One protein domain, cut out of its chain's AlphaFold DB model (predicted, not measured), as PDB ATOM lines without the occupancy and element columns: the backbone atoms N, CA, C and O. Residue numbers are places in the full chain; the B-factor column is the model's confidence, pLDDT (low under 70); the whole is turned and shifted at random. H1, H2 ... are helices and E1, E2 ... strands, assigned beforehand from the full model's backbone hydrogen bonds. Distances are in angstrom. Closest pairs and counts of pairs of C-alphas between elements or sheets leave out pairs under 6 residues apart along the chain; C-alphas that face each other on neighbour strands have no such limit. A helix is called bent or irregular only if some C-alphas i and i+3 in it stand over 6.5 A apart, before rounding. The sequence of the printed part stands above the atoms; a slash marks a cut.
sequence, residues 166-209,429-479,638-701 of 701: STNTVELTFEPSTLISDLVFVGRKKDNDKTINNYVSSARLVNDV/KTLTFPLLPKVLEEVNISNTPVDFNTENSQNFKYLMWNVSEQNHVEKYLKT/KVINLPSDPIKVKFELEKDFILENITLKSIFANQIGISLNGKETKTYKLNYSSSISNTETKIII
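AT A GLANCE: This is residues 166 to 209, 429 to 479 and 638 to 701 of the 701 residues of an uncharacterized protein of Mycoplasma arthritidis (strain 158L3-1) (UniProt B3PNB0). Two strongly twisted sheets, E4 E7 E1 E9 E10 and E2 E3 E6 E8 E11, are partly face to face as a sandwich. The turn of the hairpin E2 and E3 lies at one end of the long axis, and beyond the other end of the sandwich a long loop leads from E5 to the small helix H1. The printed part has 159 residues with eleven named strands and two named helices, in the order E1 E2 E3 E4 E5 H1 E6 H2 E7 E8 E9 E10 E11; the class is mostly strand. The first sheet has the order E4 E7 E1 E9 E10, the second is branched at E2, and the neighbour pairs are antiparallel. The whole is only just loose, close to compact, with a radius of gyration of the C-alphas of 18.2 A, and elongated, spanning 58 by 36 by 35 A.

IN THESE COORDINATES: E1, residues 169 to 174, begins at C-alpha 169 (46.734, 27.232, 237.665). E2, residues 179 to 191, is 34.2 A long and bends by 52 degrees at residue 188. E3 is residues 194 to 200, E4 203 to 205, E5 429 to 432 and H1 449 to 453. E6, residues 462 to 469, measures 22.5 A, and H2 is residues 470 to 477. E7, residues 647 to 653, measures 19.2 A; E8, residues 657 to 667, is 28.3 A long and bends by 62 degrees at residue 660. E9 is residues 671 to 676, E10 682 to 685 and E11 695 to 700, ending at C-alpha 700 (31.924, 20.742, 237.652).

HOW THE PARTS SIT: The sandwich, two sheets face to face, has its facing parts 9.1 A centre to centre, with best planes 37 degrees apart. N 172 and O 649 of E1 and E7 are 2.8 A apart, N 171 and O 675 of E1 and E9 2.8 A, N 204 and O 652 of E4 and E7 2.9 A, and N 672 and O 684 of the hairpin E9 and E10 2.9 A, each within hydrogen-bond range. E3 and E6 lie on one side of E2, E8 on the other side. Within range too are N 189 and O 196 of the hairpin E2 and E3, 2.9 A, N 180 and O 465 of E2 and E6, 2.8 A, N 184 and O 663 of E2 and E8, 2.8 A, and N 662 and O 699 of E8 and E11, 2.9 A. E5 pairs with no named strand; H1 and H2 are on neither sheet. O i to N i+4 pairs within range are 0 of 1 in H1, with 2 of 2 for i+3, and 2 of 4 in H2; H2 is only just irregular, C-alphas 471 and 474 being 6.8 A apart.

THE WHOLE: The C-alphas farthest apart, of Asp 193 and Thr 448, are 58.4 A apart. Residues 210 to 428 and 480 to 637 are not printed, with C-alpha gaps of 30.2 A and 10.5 A across the cuts. The link E5 to H1, 16 residues, is long. Mean pLDDT of the printed part is 77.9; 34 residues are under 70, among them 444 to 459 and 687 to 698.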
ATOM      1  N   SER A 166      40.545  33.213 242.740       88.62
ATOM      2  CA  SER A 166      40.984  33.073 241.359       88.62
ATOM      3  C   SER A 166      41.734  31.756 241.159       88.62
ATOM      4  O   SER A 166      42.579  31.336 241.953       88.62
ATOM      5  N   THR A 167      41.416  31.075 240.065       92.44
ATOM      6  CA  THR A 167      42.096  29.868 239.613       92.44
ATOM      7  C   THR A 167      43.171  30.270 238.615       92.44
ATOM      8  O   THR A 167      42.897  30.422 237.430       92.44
ATOM      9  N   ASN A 168      44.403  30.434 239.094       90.88
ATOM     10  CA  ASN A 168      45.528  30.833 238.246       90.88
ATOM     11  C   ASN A 168      46.189  29.624 237.577       90.88
ATOM     12  O   ASN A 168      46.757  29.743 236.496       90.88
ATOM     13  N   THR A 169      46.137  28.453 238.219       94.12
ATOM     14  CA  THR A 169      46.734  27.232 237.665       94.12
ATOM     15  C   THR A 169      45.836  26.020 237.841       94.12
ATOM     16  O   THR A 169      45.235  25.839 238.902       94.12
ATOM     17  N   VAL A 170      45.820  25.164 236.824       94.75
ATOM     18  CA  VAL A 170      45.140  23.867 236.823       94.75
ATOM     19  C   VAL A 170      46.144  22.797 236.429       94.75
ATOM     20  O   VAL A 170      46.788  22.906 235.392       94.75
ATOM     21  N   GLU A 171      46.281  21.756 237.239       95.75
ATOM     22  CA  GLU A 171      47.032  20.553 236.889       95.75
ATOM     23  C   GLU A 171      46.050  19.413 236.606       95.75
ATOM     24  O   GLU A 171      45.265  19.026 237.473       95.75
ATOM     25  N   LEU A 172      46.102  18.885 235.385       94.31
ATOM     26  CA  LEU A 172      45.331  17.733 234.938       94.31
ATOM     27  C   LEU A 172      46.234  16.500 234.889       94.31
ATOM     28  O   LEU A 172      47.326  16.556 234.336       94.31
ATOM     29  N   THR A 173      45.788  15.382 235.447       93.94
ATOM     30  CA  THR A 173      46.498  14.098 235.393       93.94
ATOM     31  C   THR A 173      45.785  13.170 234.422       93.94
ATOM     32  O   THR A 173      44.646  12.775 234.685       93.94
ATOM     33  N   PHE A 174      46.454  12.831 233.323       90.44
ATOM     34  CA  PHE A 174      45.941  11.966 232.265       90.44
ATOM     35  C   PHE A 174      46.619  10.600 232.284       90.44
ATOM     36  O   PHE A 174      47.824  10.492 232.499       90.44
ATOM     37  N   GLU A 175      45.858   9.558 231.964       89.00
ATOM     38  CA  GLU A 175      46.451   8.288 231.541       89.00
ATOM     39  C   GLU A 175      47.167   8.496 230.194       89.00
ATOM     40  O   GLU A 175      46.580   9.137 229.311       89.00
ATOM     41  N   PRO A 176      48.370   7.932 229.966       87.06
ATOM     42  CA  PRO A 176      49.129   8.159 228.732       87.06
ATOM     43  C   PRO A 176      48.396   7.741 227.462       87.06
ATOM     44  O   PRO A 176      48.677   8.264 226.396       87.06
ATOM     45  N   SER A 177      47.429   6.825 227.549       87.38
ATOM     46  CA  SER A 177      46.613   6.395 226.409       87.38
ATOM     47  C   SER A 177      45.520   7.381 225.994       87.38
ATOM     48  O   SER A 177      44.815   7.120 225.022       87.38
ATOM     49  N   THR A 178      45.319   8.459 226.752       88.94
ATOM     50  CA  THR A 178      44.221   9.402 226.530       88.94
ATOM     51  C   THR A 178      44.416  10.148 225.213       88.94
ATOM     52  O   THR A 178      45.490  10.693 224.945       88.94
ATOM     53  N   LEU A 179      43.359  10.188 224.403       89.06
ATOM     54  CA  LEU A 179      43.306  10.928 223.148       89.06
ATOM     55  C   LEU A 179      42.228  12.002 223.251       89.06
ATOM     56  O   LEU A 179      41.044  11.698 223.397       89.06
ATOM     57  N   ILE A 180      42.658  13.258 223.203       89.44
ATOM     58  CA  ILE A 180      41.838  14.438 223.468       89.44
ATOM     59  C   ILE A 180      41.404  15.043 222.137       89.44
ATOM     60  O   ILE A 180      42.242  15.430 221.326       89.44
ATOM     61  N   SER A 181      40.097  15.135 221.922       87.56
ATOM     62  CA  SER A 181      39.505  15.854 220.793       87.56
ATOM     63  C   SER A 181      39.179  17.302 221.128       87.56
ATOM     64  O   SER A 181      39.086  18.084 220.192       87.56
ATOM     65  N   ASP A 182      38.904  17.614 222.397       86.88
ATOM     66  CA  ASP A 182      38.572  18.961 222.870       86.88
ATOM     67  C   ASP A 182      38.855  19.084 224.369       86.88
ATOM     68  O   ASP A 182      38.629  18.131 225.119       86.88
ATOM     69  N   LEU A 183      39.322  20.251 224.810       88.50
ATOM     70  CA  LEU A 183      39.530  20.565 226.222       88.50
ATOM     71  C   LEU A 183      39.284  22.058 226.446       88.50
ATOM     72  O   LEU A 183      39.987  22.900 225.901       88.50
ATOM     73  N   VAL A 184      38.289  22.390 227.262       87.88
ATOM     74  CA  VAL A 184      37.841  23.771 227.463       87.88
ATOM     75  C   VAL A 184      37.709  24.068 228.952       87.88
ATOM     76  O   VAL A 184      37.108  23.293 229.696       87.88
ATOM     77  N   PHE A 185      38.238  25.215 229.375       89.50
ATOM     78  CA  PHE A 185      38.104  25.740 230.733       89.50
ATOM     79  C   PHE A 185      37.078  26.872 230.739       89.50
ATOM     80  O   PHE A 185      37.304  27.910 230.112       89.50
ATOM     81  N   VAL A 186      35.962  26.688 231.445       86.38
ATOM     82  CA  VAL A 186      34.890  27.688 231.511       86.38
ATOM     83  C   VAL A 186      34.624  28.086 232.957       86.38
ATOM     84  O   VAL A 186      34.673  27.276 233.883       86.38
ATOM     85  N   GLY A 187      34.331  29.362 233.155       85.75
ATOM     86  CA  GLY A 187      33.999  29.889 234.466       85.75
ATOM     87  C   GLY A 187      33.631  31.359 234.417       85.75
ATOM     88  O   GLY A 187      33.002  31.816 233.461       85.75
ATOM     89  N   ARG A 188      34.024  32.106 235.444       85.31
ATOM     90  CA  ARG A 188      33.778  33.549 235.542       85.31
ATOM     91  C   ARG A 188      35.084  34.317 235.440       85.31
ATOM     92  O   ARG A 188      36.096  33.878 235.973       85.31
ATOM     93  N   LYS A 189      35.057  35.478 234.796       85.81
ATOM     94  CA  LYS A 189      36.183  36.416 234.779       85.81
ATOM     95  C   LYS A 189      35.763  37.724 235.425       85.81
ATOM     96  O   LYS A 189      34.760  38.309 235.015       85.81
ATOM     97  N   LYS A 190      36.519  38.173 236.424       84.94
ATOM     98  CA  LYS A 190      36.374  39.517 236.985       84.94
ATOM     99  C   LYS A 190      37.199  40.473 236.122       84.94
ATOM    100  O   LYS A 190      38.407  40.309 235.996       84.94
ATOM    101  N   ASP A 191      36.537  41.427 235.481       80.56
ATOM    102  CA  ASP A 191      37.169  42.485 234.693       80.56
ATOM    103  C   ASP A 191      36.738  43.834 235.277       80.56
ATOM    104  O   ASP A 191      35.641  44.337 235.009       80.56
ATOM    105  N   ASN A 192      37.591  44.392 236.142       80.62
ATOM    106  CA  ASN A 192      37.265  45.525 237.017       80.62
ATOM    107  C   ASN A 192      36.038  45.208 237.904       80.62
ATOM    108  O   ASN A 192      36.005  44.158 238.543       80.62
ATOM    109  N   ASP A 193      35.019  46.076 237.918       74.94
ATOM    110  CA  ASP A 193      33.776  45.888 238.686       74.94
ATOM    111  C   ASP A 193      32.747  44.975 237.985       74.94
ATOM    112  O   ASP A 193      31.642  44.772 238.488       74.94
ATOM    113  N   LYS A 194      33.065  44.430 236.799       76.38
ATOM    114  CA  LYS A 194      32.145  43.575 236.033       76.38
ATOM    115  C   LYS A 194      32.562  42.112 236.107       76.38
ATOM    116  O   LYS A 194      33.701  41.754 235.824       76.38
ATOM    117  N   THR A 195      31.600  41.247 236.420       76.81
ATOM    118  CA  THR A 195      31.778  39.792 236.339       76.81
ATOM    119  C   THR A 195      31.214  39.280 235.019       76.81
ATOM    120  O   THR A 195      30.030  39.451 234.729       76.81
ATOM    121  N   ILE A 196      32.064  38.645 234.215       76.12
ATOM    122  CA  ILE A 196      31.682  37.993 232.962       76.12
ATOM    123  C   ILE A 196      31.473  36.507 233.246       76.12
ATOM    124  O   ILE A 196      32.425  35.795 233.563       76.12
ATOM    125  N   ASN A 197      30.235  36.033 233.116       74.25
ATOM    126  CA  ASN A 197      29.881  34.628 233.332       74.25
ATOM    127  C   ASN A 197      30.026  33.783 232.059       74.25
ATOM    128  O   ASN A 197      29.878  34.295 230.949       74.25
ATOM    129  N   ASN A 198      30.251  32.474 232.226       70.19
ATOM    130  CA  ASN A 198      30.510  31.518 231.136       70.19
ATOM    131  C   ASN A 198      31.679  31.931 230.228       70.19
ATOM    132  O   ASN A 198      31.662  31.714 229.014       70.19
ATOM    133  N   TYR A 199      32.683  32.564 230.820       79.12
ATOM    134  CA  TYR A 199      33.901  32.954 230.142       79.12
ATOM    135  C   TYR A 199      34.755  31.719 229.852       79.12
ATOM    136  O   TYR A 199      35.018  30.924 230.754       79.12
ATOM    137  N   VAL A 200      35.199  31.572 228.605       83.69
ATOM    138  CA  VAL A 200      36.169  30.546 228.206       83.69
ATOM    139  C   VAL A 200      37.565  31.137 228.358       83.69
ATOM    140  O   VAL A 200      37.922  32.057 227.620       83.69
ATOM    141  N   SER A 201      38.341  30.630 229.317       85.94
ATOM    142  CA  SER A 201      39.694  31.136 229.567       85.94
ATOM    143  C   SER A 201      40.640  30.738 228.440       85.94
ATOM    144  O   SER A 201      40.582  29.616 227.933       85.94
ATOM    145  N   SER A 202      41.588  31.611 228.091       85.56
ATOM    146  CA  SER A 202      42.836  31.120 227.507       85.56
ATOM    147  C   SER A 202      43.637  30.347 228.546       85.56
ATOM    148  O   SER A 202      43.682  30.717 229.719       85.56
ATOM    149  N   ALA A 203      44.195  29.214 228.126       87.62
ATOM    150  CA  ALA A 203      45.031  28.381 228.971       87.62
ATOM    151  C   ALA A 203      46.362  28.141 228.271       87.62
ATOM    152  O   ALA A 203      46.412  27.755 227.101       87.62
ATOM    153  N   ARG A 204      47.449  28.365 229.004       88.00
ATOM    154  CA  ARG A 204      48.812  28.181 228.521       88.00
ATOM    155  C   ARG A 204      49.460  27.003 229.230       88.00
ATOM    156  O   ARG A 204      49.451  26.928 230.451       88.00
ATOM    157  N   LEU A 205      50.090  26.121 228.465       88.00
ATOM    158  CA  LEU A 205      50.895  25.031 229.009       88.00
ATOM    159  C   LEU A 205      52.188  25.573 229.649       88.00
ATOM    160  O   LEU A 205      52.914  26.348 229.014       88.00
ATOM    161  N   VAL A 206      52.466  25.178 230.896       87.88
ATOM    162  CA  VAL A 206      53.604  25.693 231.690       87.88
ATOM    163  C   VAL A 206      54.607  24.633 232.147       87.88
ATOM    164  O   VAL A 206      55.653  25.000 232.677       87.88
ATOM    165  N   ASN A 207      54.339  23.345 231.936       85.81
ATOM    166  CA  ASN A 207      55.297  22.270 232.198       85.81
ATOM    167  C   ASN A 207      55.799  21.609 230.906       85.81
ATOM    168  O   ASN A 207      55.312  21.904 229.815       85.81
ATOM    169  N   ASP A 208      56.807  20.745 231.043       83.00
ATOM    170  CA  ASP A 208      57.546  20.149 229.924       83.00
ATOM    171  C   ASP A 208      56.836  18.912 229.349       83.00
ATOM    172  O   ASP A 208      57.314  17.776 229.384       83.00
ATOM    173  N   VAL A 209      55.612  19.145 228.885       85.00
ATOM    174  CA  VAL A 209      54.727  18.146 228.290       85.00
ATOM    175  C   VAL A 209      54.310  18.635 226.910       85.00
ATOM    176  O   VAL A 209      54.229  19.835 226.659       85.00
ATOM    177  N   LYS A 429      40.902  31.260 204.540       66.75
ATOM    178  CA  LYS A 429      39.916  30.267 204.976       66.75
ATOM    179  C   LYS A 429      40.309  29.700 206.333       66.75
ATOM    180  O   LYS A 429      41.472  29.370 206.559       66.75
ATOM    181  N   THR A 430      39.331  29.547 207.215       74.88
ATOM    182  CA  THR A 430      39.485  28.743 208.428       74.88
ATOM    183  C   THR A 430      39.145  27.303 208.080       74.88
ATOM    184  O   THR A 430      38.044  27.025 207.611       74.88
ATOM    185  N   LEU A 431      40.100  26.403 208.274       72.38
ATOM    186  CA  LEU A 431      39.886  24.964 208.194       72.38
ATOM    187  C   LEU A 431      39.688  24.449 209.611       72.38
ATOM    188  O   LEU A 431      40.504  24.744 210.484       72.38
ATOM    189  N   THR A 432      38.626  23.682 209.826       76.44
ATOM    190  CA  THR A 432      38.282  23.150 211.144       76.44
ATOM    191  C   THR A 432      38.017  21.658 211.032       76.44
ATOM    192  O   THR A 432      37.166  21.242 210.247       76.44
ATOM    193  N   PHE A 433      38.734  20.857 211.819       79.00
ATOM    194  CA  PHE A 433      38.413  19.449 212.007       79.00
ATOM    195  C   PHE A 433      37.171  19.319 212.895       79.00
ATOM    196  O   PHE A 433      37.050  20.048 213.891       79.00
ATOM    197  N   PRO A 434      36.239  18.411 212.559       78.31
ATOM    198  CA  PRO A 434      35.093  18.157 213.408       78.31
ATOM    199  C   PRO A 434      35.569  17.653 214.772       78.31
ATOM    200  O   PRO A 434      36.463  16.812 214.870       78.31
ATOM    201  N   LEU A 435      34.946  18.171 215.827       81.56
ATOM    202  CA  LEU A 435      35.066  17.586 217.155       81.56
ATOM    203  C   LEU A 435      34.369  16.224 217.174       81.56
ATOM    204  O   LEU A 435      33.452  15.978 216.386       81.56
ATOM    205  N   LEU A 436      34.773  15.364 218.104       80.31
ATOM    206  CA  LEU A 436      34.157  14.054 218.293       80.31
ATOM    207  C   LEU A 436      32.639  14.203 218.556       80.31
ATOM    208  O   LEU A 436      32.254  14.857 219.538       80.31
ATOM    209  N   PRO A 437      31.768  13.664 217.678       75.19
ATOM    210  CA  PRO A 437      30.318  13.749 217.823       75.19
ATOM    211  C   PRO A 437      29.809  12.745 218.864       75.19
ATOM    212  O   PRO A 437      30.547  11.873 219.315       75.19
ATOM    213  N   LYS A 438      28.529  12.847 219.234       67.31
ATOM    214  CA  LYS A 438      27.885  11.878 220.141       67.31
ATOM    215  C   LYS A 438      27.706  10.495 219.517       67.31
ATOM    216  O   LYS A 438      27.767   9.499 220.221       67.31
ATOM    217  N   VAL A 439      27.473  10.451 218.206       73.44
ATOM    218  CA  VAL A 439      27.314   9.221 217.426       73.44
ATOM    219  C   VAL A 439      28.374   9.232 216.336       73.44
ATOM    220  O   VAL A 439      28.472  10.203 215.582       73.44
ATOM    221  N   LEU A 440      29.188   8.179 216.288       77.69
ATOM    222  CA  LEU A 440      30.209   8.002 215.261       77.69
ATOM    223  C   LEU A 440      29.651   7.204 214.089       77.69
ATOM    224  O   LEU A 440      28.936   6.223 214.272       77.69
ATOM    225  N   GLU A 441      30.036   7.612 212.888       76.25
ATOM    226  CA  GLU A 441      29.718   6.908 211.652       76.25
ATOM    227  C   GLU A 441      30.974   6.249 211.095       76.25
ATOM    228  O   GLU A 441      32.040   6.873 211.055       76.25
ATOM    229  N   GLU A 442      30.825   5.010 210.638       76.94
ATOM    230  CA  GLU A 442      31.889   4.263 209.980       76.94
ATOM    231  C   GLU A 442      32.361   4.968 208.701       76.94
ATOM    232  O   GLU A 442      31.568   5.478 207.907       76.94
ATOM    233  N   VAL A 443      33.678   5.004 208.509       74.06
ATOM    234  CA  VAL A 443      34.324   5.604 207.343       74.06
ATOM    235  C   VAL A 443      34.888   4.520 206.450       74.06
ATOM    236  O   VAL A 443      35.720   3.720 206.880       74.06
ATOM    237  N   ASN A 444      34.523   4.562 205.170       67.56
ATOM    238  CA  ASN A 444      35.202   3.760 204.166       67.56
ATOM    239  C   ASN A 444      36.557   4.397 203.803       67.56
ATOM    240  O   ASN A 444      36.611   5.480 203.222       67.56
ATOM    241  N   ILE A 445      37.643   3.706 204.151       62.88
ATOM    242  CA  ILE A 445      39.032   4.145 203.953       62.88
ATOM    243  C   ILE A 445      39.703   3.545 202.703       62.88
ATOM    244  O   ILE A 445      40.919   3.632 202.570       62.88
ATOM    245  N   SER A 446      38.955   2.939 201.773       58.44
ATOM    246  CA  SER A 446      39.511   2.279 200.574       58.44
ATOM    247  C   SER A 446      40.061   3.224 199.487       58.44
ATOM    248  O   SER A 446      40.298   2.786 198.364       58.44
ATOM    249  N   ASN A 447      40.212   4.515 199.773       52.50
ATOM    250  CA  ASN A 447      40.314   5.573 198.768       52.50
ATOM    251  C   ASN A 447      41.765   5.925 198.377       52.50
ATOM    252  O   ASN A 447      42.679   5.916 199.201       52.50
ATOM    253  N   THR A 448      41.961   6.277 197.106       53.75
ATOM    254  CA  THR A 448      43.234   6.656 196.463       53.75
ATOM    255  C   THR A 448      43.502   8.173 196.532       53.75
ATOM    256  O   THR A 448      42.593   8.946 196.844       53.75
ATOM    257  N   PRO A 449      44.718   8.664 196.194       50.41
ATOM    258  CA  PRO A 449      45.009  10.099 196.051       50.41
ATOM    259  C   PRO A 449      44.010  10.873 195.169       50.41
ATOM    260  O   PRO A 449      43.689  12.020 195.467       50.41
ATOM    261  N   VAL A 450      43.464  10.235 194.125       51.09
ATOM    262  CA  VAL A 450      42.464  10.830 193.217       51.09
ATOM    263  C   VAL A 450      41.132  11.083 193.928       51.09
ATOM    264  O   VAL A 450      40.447  12.065 193.641       51.09
ATOM    265  N   ASP A 451      40.799  10.254 194.912       48.31
ATOM    266  CA  ASP A 451      39.562  10.353 195.684       48.31
ATOM    267  C   ASP A 451      39.606  11.489 196.719       48.31
ATOM    268  O   ASP A 451      38.546  11.949 197.156       48.31
ATOM    269  N   PHE A 452      40.801  12.036 197.021       53.34
ATOM    270  CA  PHE A 452      40.947  13.289 197.779       53.34
ATOM    271  C   PHE A 452      40.375  14.520 197.047       53.34
ATOM    272  O   PHE A 452      40.283  15.608 197.621       53.34
ATOM    273  N   ASN A 453      39.977  14.357 195.781       48.62
ATOM    274  CA  ASN A 453      39.392  15.405 194.940       48.62
ATOM    275  C   ASN A 453      37.865  15.400 194.915       48.62
ATOM    276  O   ASN A 453      37.269  16.166 194.160       48.62
ATOM    277  N   THR A 454      37.226  14.547 195.713       49.97
ATOM    278  CA  THR A 454      35.766  14.508 195.818       49.97
ATOM    279  C   THR A 454      35.291  15.302 197.034       49.97
ATOM    280  O   THR A 454      35.994  15.403 198.041       49.97
ATOM    281  N   GLU A 455      34.063  15.827 196.985       43.50
ATOM    282  CA  GLU A 455      33.387  16.396 198.168       43.50
ATOM    283  C   GLU A 455      33.262  15.364 199.314       43.50
ATOM    284  O   GLU A 455      33.116  15.739 200.475       43.50
ATOM    285  N   ASN A 456      33.426  14.072 198.993       43.34
ATOM    286  CA  ASN A 456      33.372  12.921 199.893       43.34
ATOM    287  C   ASN A 456      34.756  12.364 200.283       43.34
ATOM    288  O   ASN A 456      34.837  11.239 200.772       43.34
ATOM    289  N   SER A 457      35.849  13.108 200.084       52.34
ATOM    290  CA  SER A 457      37.191  12.722 200.543       52.34
ATOM    291  C   SER A 457      37.251  12.647 202.082       52.34
ATOM    292  O   SER A 457      37.685  13.585 202.752       52.34
ATOM    293  N   GLN A 458      36.825  11.526 202.665       52.00
ATOM    294  CA  GLN A 458      36.734  11.306 204.116       52.00
ATOM    295  C   GLN A 458      38.021  10.731 204.734       52.00
ATOM    296  O   GLN A 458      37.972  10.029 205.738       52.00
ATOM    297  N   ASN A 459      39.188  11.001 204.151       59.94
ATOM    298  CA  ASN A 459      40.389  10.232 204.487       59.94
ATOM    299  C   ASN A 459      40.972  10.538 205.878       59.94
ATOM    300  O   ASN A 459      41.723   9.716 206.391       59.94
ATOM    301  N   PHE A 460      40.604  11.656 206.518       70.06
ATOM    302  CA  PHE A 460      40.933  11.930 207.924       70.06
ATOM    303  C   PHE A 460      39.814  12.745 208.588       70.06
ATOM    304  O   PHE A 460      39.644  13.927 208.276       70.06
ATOM    305  N   LYS A 461      39.042  12.128 209.491       73.56
ATOM    306  CA  LYS A 461      37.895  12.782 210.139       73.56
ATOM    307  C   LYS A 461      38.273  13.542 211.400       73.56
ATOM    308  O   LYS A 461      37.882  14.697 211.524       73.56
ATOM    309  N   TYR A 462      39.019  12.936 212.319       84.75
ATOM    310  CA  TYR A 462      39.203  13.511 213.652       84.75
ATOM    311  C   TYR A 462      40.672  13.754 213.967       84.75
ATOM    312  O   TYR A 462      41.494  12.850 213.839       84.75
ATOM    313  N   LEU A 463      40.988  14.971 214.402       87.12
ATOM    314  CA  LEU A 463      42.293  15.324 214.945       87.12
ATOM    315  C   LEU A 463      42.248  15.173 216.465       87.12
ATOM    316  O   LEU A 463      41.603  15.967 217.148       87.12
ATOM    317  N   MET A 464      42.936  14.158 216.976       88.44
ATOM    318  CA  MET A 464      43.103  13.913 218.404       88.44
ATOM    319  C   MET A 464      44.500  14.300 218.858       88.44
ATOM    320  O   MET A 464      45.450  14.304 218.075       88.44
ATOM    321  N   TRP A 465      44.628  14.538 220.153       88.94
ATOM    322  CA  TRP A 465      45.876  14.920 220.781       88.94
ATOM    323  C   TRP A 465      46.199  13.975 221.925       88.94
ATOM    324  O   TRP A 465      45.416  13.823 222.861       88.94
ATOM    325  N   ASN A 466      47.354  13.329 221.838       89.81
ATOM    326  CA  ASN A 466      47.879  12.489 222.897       89.81
ATOM    327  C   ASN A 466      48.878  13.272 223.749       89.81
ATOM    328  O   ASN A 466      49.754  13.948 223.218       89.81
ATOM    329  N   VAL A 467      48.759  13.176 225.067       88.12
ATOM    330  CA  VAL A 467      49.671  13.839 226.000       88.12
ATOM    331  C   VAL A 467      50.892  12.949 226.223       88.12
ATOM    332  O   VAL A 467      50.730  11.787 226.589       88.12
ATOM    333  N   SER A 468      52.102  13.485 226.052       86.19
ATOM    334  CA  SER A 468      53.341  12.773 226.391       86.19
ATOM    335  C   SER A 468      54.486  13.722 226.756       86.19
ATOM    336  O   SER A 468      54.457  14.915 226.448       86.19
ATOM    337  N   GLU A 469      55.493  13.202 227.454       81.00
ATOM    338  CA  GLU A 469      56.692  13.947 227.850       81.00
ATOM    339  C   GLU A 469      57.532  14.376 226.631       81.00
ATOM    340  O   GLU A 469      57.457  13.789 225.545       81.00
ATOM    341  N   GLN A 470      58.374  15.399 226.804       72.75
ATOM    342  CA  GLN A 470      59.264  15.892 225.744       72.75
ATOM    343  C   GLN A 470      60.248  14.826 225.236       72.75
ATOM    344  O   GLN A 470      60.531  14.736 224.045       72.75
ATOM    345  N   ASN A 471      60.767  13.984 226.127       71.44
ATOM    346  CA  ASN A 471      61.708  12.913 225.779       71.44
ATOM    347  C   ASN A 471      61.084  11.828 224.871       71.44
ATOM    348  O   ASN A 471      61.804  11.014 224.289       71.44
ATOM    349  N   HIS A 472      59.756  11.808 224.727       74.38
ATOM    350  CA  HIS A 472      59.036  10.811 223.949       74.38
ATOM    351  C   HIS A 472      59.060  11.098 222.442       74.38
ATOM    352  O   HIS A 472      58.758  10.204 221.656       74.38
ATOM    353  N   VAL A 473      59.479  12.295 222.012       68.75
ATOM    354  CA  VAL A 473      59.473  12.665 220.589       68.75
ATOM    355  C   VAL A 473      60.308  11.717 219.745       68.75
ATOM    356  O   VAL A 473      59.866  11.284 218.681       68.75
ATOM    357  N   GLU A 474      61.499  11.359 220.225       65.25
ATOM    358  CA  GLU A 474      62.345  10.421 219.500       65.25
ATOM    359  C   GLU A 474      61.655   9.070 219.337       65.25
ATOM    360  O   GLU A 474      61.716   8.511 218.254       65.25
ATOM    361  N   LYS A 475      60.954   8.566 220.359       70.56
ATOM    362  CA  LYS A 475      60.201   7.305 220.260       70.56
ATOM    363  C   LYS A 475      59.016   7.434 219.311       70.56
ATOM    364  O   LYS A 475      58.825   6.560 218.482       70.56
ATOM    365  N   TYR A 476      58.279   8.538 219.381       74.69
ATOM    366  CA  TYR A 476      57.147   8.814 218.501       74.69
ATOM    367  C   TYR A 476      57.574   8.832 217.021       74.69
ATOM    368  O   TYR A 476      56.964   8.166 216.189       74.69
ATOM    369  N   LEU A 477      58.668   9.524 216.690       70.25
ATOM    370  CA  LEU A 477      59.184   9.616 215.316       70.25
ATOM    371  C   LEU A 477      59.956   8.365 214.875       70.25
ATOM    372  O   LEU A 477      59.899   7.981 213.706       70.25
ATOM    373  N   LYS A 478      60.678   7.726 215.799       61.91
ATOM    374  CA  LYS A 478      61.406   6.464 215.602       61.91
ATOM    375  C   LYS A 478      60.562   5.270 216.033       61.91
ATOM    376  O   LYS A 478      61.131   4.281 216.489       61.91
ATOM    377  N   THR A 479      59.231   5.344 215.922       58.53
ATOM    378  CA  THR A 479      58.391   4.151 216.062       58.53
ATOM    379  C   THR A 479      58.750   3.257 214.879       58.53
ATOM    380  O   THR A 479      58.163   3.330 213.800       58.53
ATOM    381  N   LYS A 638      50.841   0.174 223.236       79.62
ATOM    382  CA  LYS A 638      51.822  -0.707 222.587       79.62
ATOM    383  C   LYS A 638      52.320  -0.114 221.274       79.62
ATOM    384  O   LYS A 638      53.521  -0.115 221.046       79.62
ATOM    385  N   VAL A 639      51.413   0.418 220.453       77.25
ATOM    386  CA  VAL A 639      51.743   0.993 219.140       77.25
ATOM    387  C   VAL A 639      52.639   2.226 219.267       77.25
ATOM    388  O   VAL A 639      53.587   2.358 218.504       77.25
ATOM    389  N   ILE A 640      52.377   3.106 220.237       78.44
ATOM    390  CA  ILE A 640      53.143   4.351 220.438       78.44
ATOM    391  C   ILE A 640      54.320   4.171 221.420       78.44
ATOM    392  O   ILE A 640      55.139   5.069 221.590       78.44
ATOM    393  N   ASN A 641      54.439   3.013 222.082       77.81
ATOM    394  CA  ASN A 641      55.419   2.765 223.148       77.81
ATOM    395  C   ASN A 641      55.340   3.809 224.285       77.81
ATOM    396  O   ASN A 641      56.345   4.386 224.722       77.81
ATOM    397  N   LEU A 642      54.112   4.092 224.726       78.50
ATOM    398  CA  LEU A 642      53.831   5.088 225.761       78.50
ATOM    399  C   LEU A 642      54.274   4.612 227.152       78.50
ATOM    400  O   LEU A 642      54.241   3.408 227.432       78.50
ATOM    401  N   PRO A 643      54.649   5.541 228.050       77.50
ATOM    402  CA  PRO A 643      54.916   5.203 229.442       77.50
ATOM    403  C   PRO A 643      53.672   4.611 230.120       77.50
ATOM    404  O   PRO A 643      52.540   4.767 229.655       77.50
ATOM    405  N   SER A 644      53.889   3.899 231.227       77.94
ATOM    406  CA  SER A 644      52.790   3.343 232.029       77.94
ATOM    407  C   SER A 644      52.234   4.342 233.043       77.94
ATOM    408  O   SER A 644      51.069   4.225 233.412       77.94
ATOM    409  N   ASP A 645      53.049   5.306 233.473       87.38
ATOM    410  CA  ASP A 645      52.696   6.221 234.555       87.38
ATOM    411  C   ASP A 645      51.836   7.396 234.057       87.38
ATOM    412  O   ASP A 645      52.097   7.921 232.971       87.38
ATOM    413  N   PRO A 646      50.834   7.843 234.839       90.75
ATOM    414  CA  PRO A 646      50.021   9.004 234.499       90.75
ATOM    415  C   PRO A 646      50.845  10.280 234.309       90.75
ATOM    416  O   PRO A 646      51.766  10.570 235.073       90.75
ATOM    417  N   ILE A 647      50.453  11.090 233.328       91.62
ATOM    418  CA  ILE A 647      51.140  12.331 232.974       91.62
ATOM    419  C   ILE A 647      50.384  13.518 233.554       91.62
ATOM    420  O   ILE A 647      49.181  13.685 233.347       91.62
ATOM    421  N   LYS A 648      51.115  14.376 234.261       93.00
ATOM    422  CA  LYS A 648      50.604  15.632 234.807       93.00
ATOM    423  C   LYS A 648      50.818  16.755 233.809       93.00
ATOM    424  O   LYS A 648      51.932  16.979 233.352       93.00
ATOM    425  N   VAL A 649      49.767  17.499 233.509       92.25
ATOM    426  CA  VAL A 649      49.757  18.615 232.568       92.25
ATOM    427  C   VAL A 649      49.344  19.856 233.324       92.25
ATOM    428  O   VAL A 649      48.242  19.909 233.867       92.25
ATOM    429  N   LYS A 650      50.222  20.854 233.371       93.44
ATOM    430  CA  LYS A 650      49.973  22.078 234.124       93.44
ATOM    431  C   LYS A 650      49.638  23.218 233.175       93.44
ATOM    432  O   LYS A 650      50.441  23.582 232.318       93.44
ATOM    433  N   PHE A 651      48.470  23.800 233.386       93.06
ATOM    434  CA  PHE A 651      47.960  24.960 232.680       93.06
ATOM    435  C   PHE A 651      47.987  26.187 233.587       93.06
ATOM    436  O   PHE A 651      47.641  26.115 234.766       93.06
ATOM    437  N   GLU A 652      48.383  27.316 233.017       93.50
ATOM    438  CA  GLU A 652      48.198  28.652 233.572       93.50
ATOM    439  C   GLU A 652      46.989  29.287 232.885       93.50
ATOM    440  O   GLU A 652      46.909  29.304 231.653       93.50
ATOM    441  N   LEU A 653      46.033  29.750 233.685       92.62
ATOM    442  CA  LEU A 653      44.817  30.412 233.224       92.62
ATOM    443  C   LEU A 653      44.973  31.931 233.316       92.62
ATOM    444  O   LEU A 653      45.940  32.449 233.877       92.62
ATOM    445  N   GLU A 654      44.016  32.657 232.747       90.56
ATOM    446  CA  GLU A 654      44.011  34.112 232.828       90.56
ATOM    447  C   GLU A 654      43.888  34.605 234.273       90.56
ATOM    448  O   GLU A 654      43.269  33.969 235.127       90.56
ATOM    449  N   LYS A 655      44.463  35.781 234.547       89.62
ATOM    450  CA  LYS A 655      44.285  36.447 235.840       89.62
ATOM    451  C   LYS A 655      42.810  36.755 236.077       89.62
ATOM    452  O   LYS A 655      42.061  36.999 235.132       89.62
ATOM    453  N   ASP A 656      42.427  36.752 237.352       89.44
ATOM    454  CA  ASP A 656      41.073  37.088 237.809       89.44
ATOM    455  C   ASP A 656      39.976  36.174 237.227       89.44
ATOM    456  O   ASP A 656      38.785  36.496 237.238       89.44
ATOM    457  N   PHE A 657      40.382  34.998 236.742       90.38
ATOM    458  CA  PHE A 657      39.500  33.929 236.308       90.38
ATOM    459  C   PHE A 657      39.192  32.985 237.469       90.38
ATOM    460  O   PHE A 657      40.074  32.617 238.242       90.38
ATOM    461  N   ILE A 658      37.941  32.560 237.583       89.75
ATOM    462  CA  ILE A 658      37.462  31.573 238.547       89.75
ATOM    463  C   ILE A 658      36.938  30.400 237.730       89.75
ATOM    464  O   ILE A 658      35.940  30.541 237.021       89.75
ATOM    465  N   LEU A 659      37.613  29.255 237.815       90.00
ATOM    466  CA  LEU A 659      37.218  28.055 237.089       90.00
ATOM    467  C   LEU A 659      35.975  27.429 237.727       90.00
ATOM    468  O   LEU A 659      35.954  27.176 238.929       90.00
ATOM    469  N   GLU A 660      34.972  27.118 236.910       84.81
ATOM    470  CA  GLU A 660      33.731  26.483 237.377       84.81
ATOM    471  C   GLU A 660      33.493  25.133 236.717       84.81
ATOM    472  O   GLU A 660      32.931  24.227 237.334       84.81
ATOM    473  N   ASN A 661      33.914  24.984 235.462       85.75
ATOM    474  CA  ASN A 661      33.823  23.721 234.762       85.75
ATOM    475  C   ASN A 661      34.982  23.489 233.788       85.75
ATOM    476  O   ASN A 661      35.582  24.417 233.242       85.75
ATOM    477  N   ILE A 662      35.279  22.209 233.583       88.12
ATOM    478  CA  ILE A 662      36.192  21.720 232.556       88.12
ATOM    479  C   ILE A 662      35.389  20.801 231.642       88.12
ATOM    480  O   ILE A 662      34.818  19.815 232.108       88.12
ATOM    481  N   THR A 663      35.354  21.108 230.351       85.25
ATOM    482  CA  THR A 663      34.766  20.228 229.337       85.25
ATOM    483  C   THR A 663      35.887  19.486 228.631       85.25
ATOM    484  O   THR A 663      36.789  20.115 228.085       85.25
ATOM    485  N   LEU A 664      35.833  18.156 228.638       86.19
ATOM    486  CA  LEU A 664      36.790  17.280 227.970       86.19
ATOM    487  C   LEU A 664      36.046  16.367 226.994       86.19
ATOM    488  O   LEU A 664      35.133  15.647 227.399       86.19
ATOM    489  N   LYS A 665      36.464  16.356 225.725       85.88
ATOM    490  CA  LYS A 665      36.081  15.327 224.750       85.88
ATOM    491  C   LYS A 665      37.267  14.429 224.500       85.88
ATOM    492  O   LYS A 665      38.312  14.897 224.045       85.88
ATOM    493  N   SER A 666      37.107  13.143 224.771       86.06
ATOM    494  CA  SER A 666      38.205  12.194 224.631       86.06
ATOM    495  C   SER A 666      37.738  10.775 224.360       86.06
ATOM    496  O   SER A 666      36.629  10.381 224.730       86.06
ATOM    497  N   ILE A 667      38.648   9.992 223.784       86.06
ATOM    498  CA  ILE A 667      38.580   8.530 223.758       86.06
ATOM    499  C   ILE A 667      39.700   7.951 224.625       86.06
ATOM    500  O   ILE A 667      40.712   8.610 224.885       86.06
ATOM    501  N   PHE A 668      39.507   6.713 225.085       84.12
ATOM    502  CA  PHE A 668      40.459   5.979 225.933       84.12
ATOM    503  C   PHE A 668      40.800   6.646 227.278       84.12
ATOM    504  O   PHE A 668      41.771   6.253 227.928       84.12
ATOM    505  N   ALA A 669      39.983   7.606 227.714       80.69
ATOM    506  CA  ALA A 669      40.099   8.269 229.002       80.69
ATOM    507  C   ALA A 669      39.038   7.721 229.967       80.69
ATOM    508  O   ALA A 669      37.845   7.892 229.745       80.69
ATOM    509  N   ASN A 670      39.471   7.070 231.048       74.94
ATOM    510  CA  ASN A 670      38.555   6.520 232.060       74.94
ATOM    511  C   ASN A 670      38.384   7.454 233.263       74.94
ATOM    512  O   ASN A 670      37.347   7.479 233.924       74.94
ATOM    513  N   GLN A 671      39.439   8.192 233.591       83.06
ATOM    514  CA  GLN A 671      39.503   9.070 234.745       83.06
ATOM    515  C   GLN A 671      40.445  10.231 234.457       83.06
ATOM    516  O   GLN A 671      41.336  10.119 233.614       83.06
ATOM    517  N   ILE A 672      40.270  11.319 235.196       87.50
ATOM    518  CA  ILE A 672      41.171  12.464 235.181       87.50
ATOM    519  C   ILE A 672      41.391  12.964 236.606       87.50
ATOM    520  O   ILE A 672      40.445  13.122 237.380       87.50
ATOM    521  N   GLY A 673      42.650  13.186 236.971       90.00
ATOM    522  CA  GLY A 673      42.997  13.881 238.211       90.00
ATOM    523  C   GLY A 673      43.004  15.388 237.985       90.00
ATOM    524  O   GLY A 673      43.526  15.838 236.973       90.00
ATOM    525  N   ILE A 674      42.455  16.171 238.910       93.38
ATOM    526  CA  ILE A 674      42.434  17.636 238.835       93.38
ATOM    527  C   ILE A 674      42.978  18.212 240.137       93.38
ATOM    528  O   ILE A 674      42.488  17.892 241.218       93.38
ATOM    529  N   SER A 675      43.972  19.089 240.031       93.69
ATOM    530  CA  SER A 675      44.470  19.934 241.119       93.69
ATOM    531  C   SER A 675      44.378  21.403 240.708       93.69
ATOM    532  O   SER A 675      44.713  21.770 239.583       93.69
ATOM    533  N   LEU A 676      43.907  22.253 241.621       92.38
ATOM    534  CA  LEU A 676      43.709  23.687 241.396       92.38
ATOM    535  C   LEU A 676      44.637  24.467 242.315       92.38
ATOM    536  O   LEU A 676      44.670  24.195 243.513       92.38
ATOM    537  N   ASN A 677      45.387  25.429 241.776       90.50
ATOM    538  CA  ASN A 677      46.339  26.247 242.544       90.50
ATOM    539  C   ASN A 677      47.320  25.416 243.409       90.50
ATOM    540  O   ASN A 677      47.736  25.853 244.479       90.50
ATOM    541  N   GLY A 678      47.673  24.198 242.972       82.81
ATOM    542  CA  GLY A 678      48.551  23.284 243.717       82.81
ATOM    543  C   GLY A 678      47.915  22.619 244.947       82.81
ATOM    544  O   GLY A 678      48.636  22.047 245.761       82.81
ATOM    545  N   LYS A 679      46.585  22.691 245.102       87.25
ATOM    546  CA  LYS A 679      45.827  21.996 246.159       87.25
ATOM    547  C   LYS A 679      45.722  20.488 245.884       87.25
ATOM    548  O   LYS A 679      46.145  20.002 244.836       87.25
ATOM    549  N   GLU A 680      45.151  19.745 246.829       84.12
ATOM    550  CA  GLU A 680      44.973  18.290 246.735       84.12
ATOM    551  C   GLU A 680      44.278  17.863 245.429       84.12
ATOM    552  O   GLU A 680      43.294  18.471 244.998       84.12
ATOM    553  N   THR A 681      44.811  16.818 244.795       87.06
ATOM    554  CA  THR A 681      44.272  16.265 243.551       87.06
ATOM    555  C   THR A 681      42.982  15.497 243.824       87.06
ATOM    556  O   THR A 681      42.971  14.541 244.597       87.06
ATOM    557  N   LYS A 682      41.901  15.860 243.131       86.56
ATOM    558  CA  LYS A 682      40.656  15.087 243.090       86.56
ATOM    559  C   LYS A 682      40.579  14.289 241.796       86.56
ATOM    560  O   LYS A 682      40.786  14.844 240.721       86.56
ATOM    561  N   THR A 683      40.249  13.005 241.891       84.12
ATOM    562  CA  THR A 683      40.068  12.141 240.718       84.12
ATOM    563  C   THR A 683      38.600  12.062 240.335       84.12
ATOM    564  O   THR A 683      37.753  11.687 241.147       84.12
ATOM    565  N   TYR A 684      38.310  12.373 239.079       81.00
ATOM    566  CA  TYR A 684      36.983  12.304 238.487       81.00
ATOM    567  C   TYR A 684      36.940  11.134 237.512       81.00
ATOM    568  O   TYR A 684      37.818  10.995 236.663       81.00
ATOM    569  N   LYS A 685      35.918  10.285 237.628       74.88
ATOM    570  CA  LYS A 685      35.629   9.274 236.606       74.88
ATOM    571  C   LYS A 685      34.957   9.960 235.422       74.88
ATOM    572  O   LYS A 685      34.028  10.741 235.620       74.88
ATOM    573  N   LEU A 686      35.432   9.668 234.220       71.12
ATOM    574  CA  LEU A 686      34.831  10.145 232.978       71.12
ATOM    575  C   LEU A 686      33.682   9.187 232.623       71.12
ATOM    576  O   LEU A 686      33.788   7.982 232.850       71.12
ATOM    577  N   ASN A 687      32.531   9.740 232.244       56.12
ATOM    578  CA  ASN A 687      31.233   9.074 232.397       56.12
ATOM    579  C   ASN A 687      31.090   7.802 231.530       56.12
ATOM    580  O   ASN A 687      31.549   7.767 230.392       56.12
ATOM    581  N   TYR A 688      30.414   6.778 232.066       53.06
ATOM    582  CA  TYR A 688      30.116   5.501 231.401       53.06
ATOM    583  C   TYR A 688      28.885   5.652 230.496       53.06
ATOM    584  O   TYR A 688      27.763   5.393 230.933       53.06
ATOM    585  N   SER A 689      29.052   6.063 229.240       42.47
ATOM    586  CA  SER A 689      28.007   5.799 228.249       42.47
ATOM    587  C   SER A 689      27.932   4.288 227.992       42.47
ATOM    588  O   SER A 689      28.952   3.605 227.910       42.47
ATOM    589  N   SER A 690      26.716   3.752 227.858       41.81
ATOM    590  CA  SER A 690      26.462   2.386 227.367       41.81
ATOM    591  C   SER A 690      27.009   2.165 225.953       41.81
ATOM    592  O   SER A 690      27.220   1.024 225.552       41.81
ATOM    593  N   SER A 691      27.255   3.247 225.208       48.12
ATOM    594  CA  SER A 691      27.987   3.216 223.950       48.12
ATOM    595  C   SER A 691      29.455   3.568 224.190       48.12
ATOM    596  O   SER A 691      29.784   4.560 224.836       48.12
ATOM    597  N   ILE A 692      30.366   2.789 223.615       55.12
ATOM    598  CA  ILE A 692      31.822   3.031 223.670       55.12
ATOM    599  C   ILE A 692      32.237   4.234 222.792       55.12
ATOM    600  O   ILE A 692      33.418   4.480 222.552       55.12
ATOM    601  N   SER A 693      31.261   5.015 222.309       54.66
ATOM    602  CA  SER A 693      31.450   5.873 221.145       54.66
ATOM    603  C   SER A 693      32.036   7.256 221.389       54.66
ATOM    604  O   SER A 693      32.661   7.783 220.476       54.66
ATOM    605  N   ASN A 694      31.960   7.821 222.588       54.97
ATOM    606  CA  ASN A 694      32.618   9.081 222.938       54.97
ATOM    607  C   ASN A 694      32.317   9.390 224.402       54.97
ATOM    608  O   ASN A 694      31.185   9.186 224.833       54.97
ATOM    609  N   THR A 695      33.263   9.964 225.141       59.81
ATOM    610  CA  THR A 695      32.950  10.571 226.441       59.81
ATOM    611  C   THR A 695      33.178  12.075 226.341       59.81
ATOM    612  O   THR A 695      34.280  12.576 226.561       59.81
ATOM    613  N   GLU A 696      32.130  12.822 225.981       66.50
ATOM    614  CA  GLU A 696      32.082  14.233 226.362       66.50
ATOM    615  C   GLU A 696      31.789  14.271 227.860       66.50
ATOM    616  O   GLU A 696      30.700  13.913 228.304       66.50
ATOM    617  N   THR A 697      32.784  14.662 228.649       67.88
ATOM    618  CA  THR A 697      32.638  14.788 230.095       67.88
ATOM    619  C   THR A 697      32.772  16.245 230.495       67.88
ATOM    620  O   THR A 697      33.815  16.868 230.300       67.88
ATOM    621  N   LYS A 698      31.711  16.775 231.103       69.75
ATOM    622  CA  LYS A 698      31.713  18.080 231.761       69.75
ATOM    623  C   LYS A 698      31.925  17.885 233.258       69.75
ATOM    624  O   LYS A 698      31.100  17.274 233.938       69.75
ATOM    625  N   ILE A 699      33.043  18.393 233.759       74.25
ATOM    626  CA  ILE A 699      33.460  18.278 235.154       74.25
ATOM    627  C   ILE A 699      33.160  19.600 235.846       74.25
ATOM    628  O   ILE A 699      33.730  20.625 235.477       74.25
ATOM    629  N   ILE A 700      32.263  19.574 236.830       72.69
ATOM    630  CA  ILE A 700      31.924  20.742 237.652       72.69
ATOM    631  C   ILE A 700      32.871  20.781 238.856       72.69
ATOM    632  O   ILE A 700      33.048  19.769 239.542       72.69
ATOM    633  N   ILE A 701      33.489  21.943 239.081       73.12
ATOM    634  CA  ILE A 701      34.514  22.181 240.107       73.12
ATOM    635  C   ILE A 701      33.907  22.537 241.471       73.12
ATOM    636  O   ILE A 701      32.907  23.301 241.547       73.12
TER     637      ILE A 701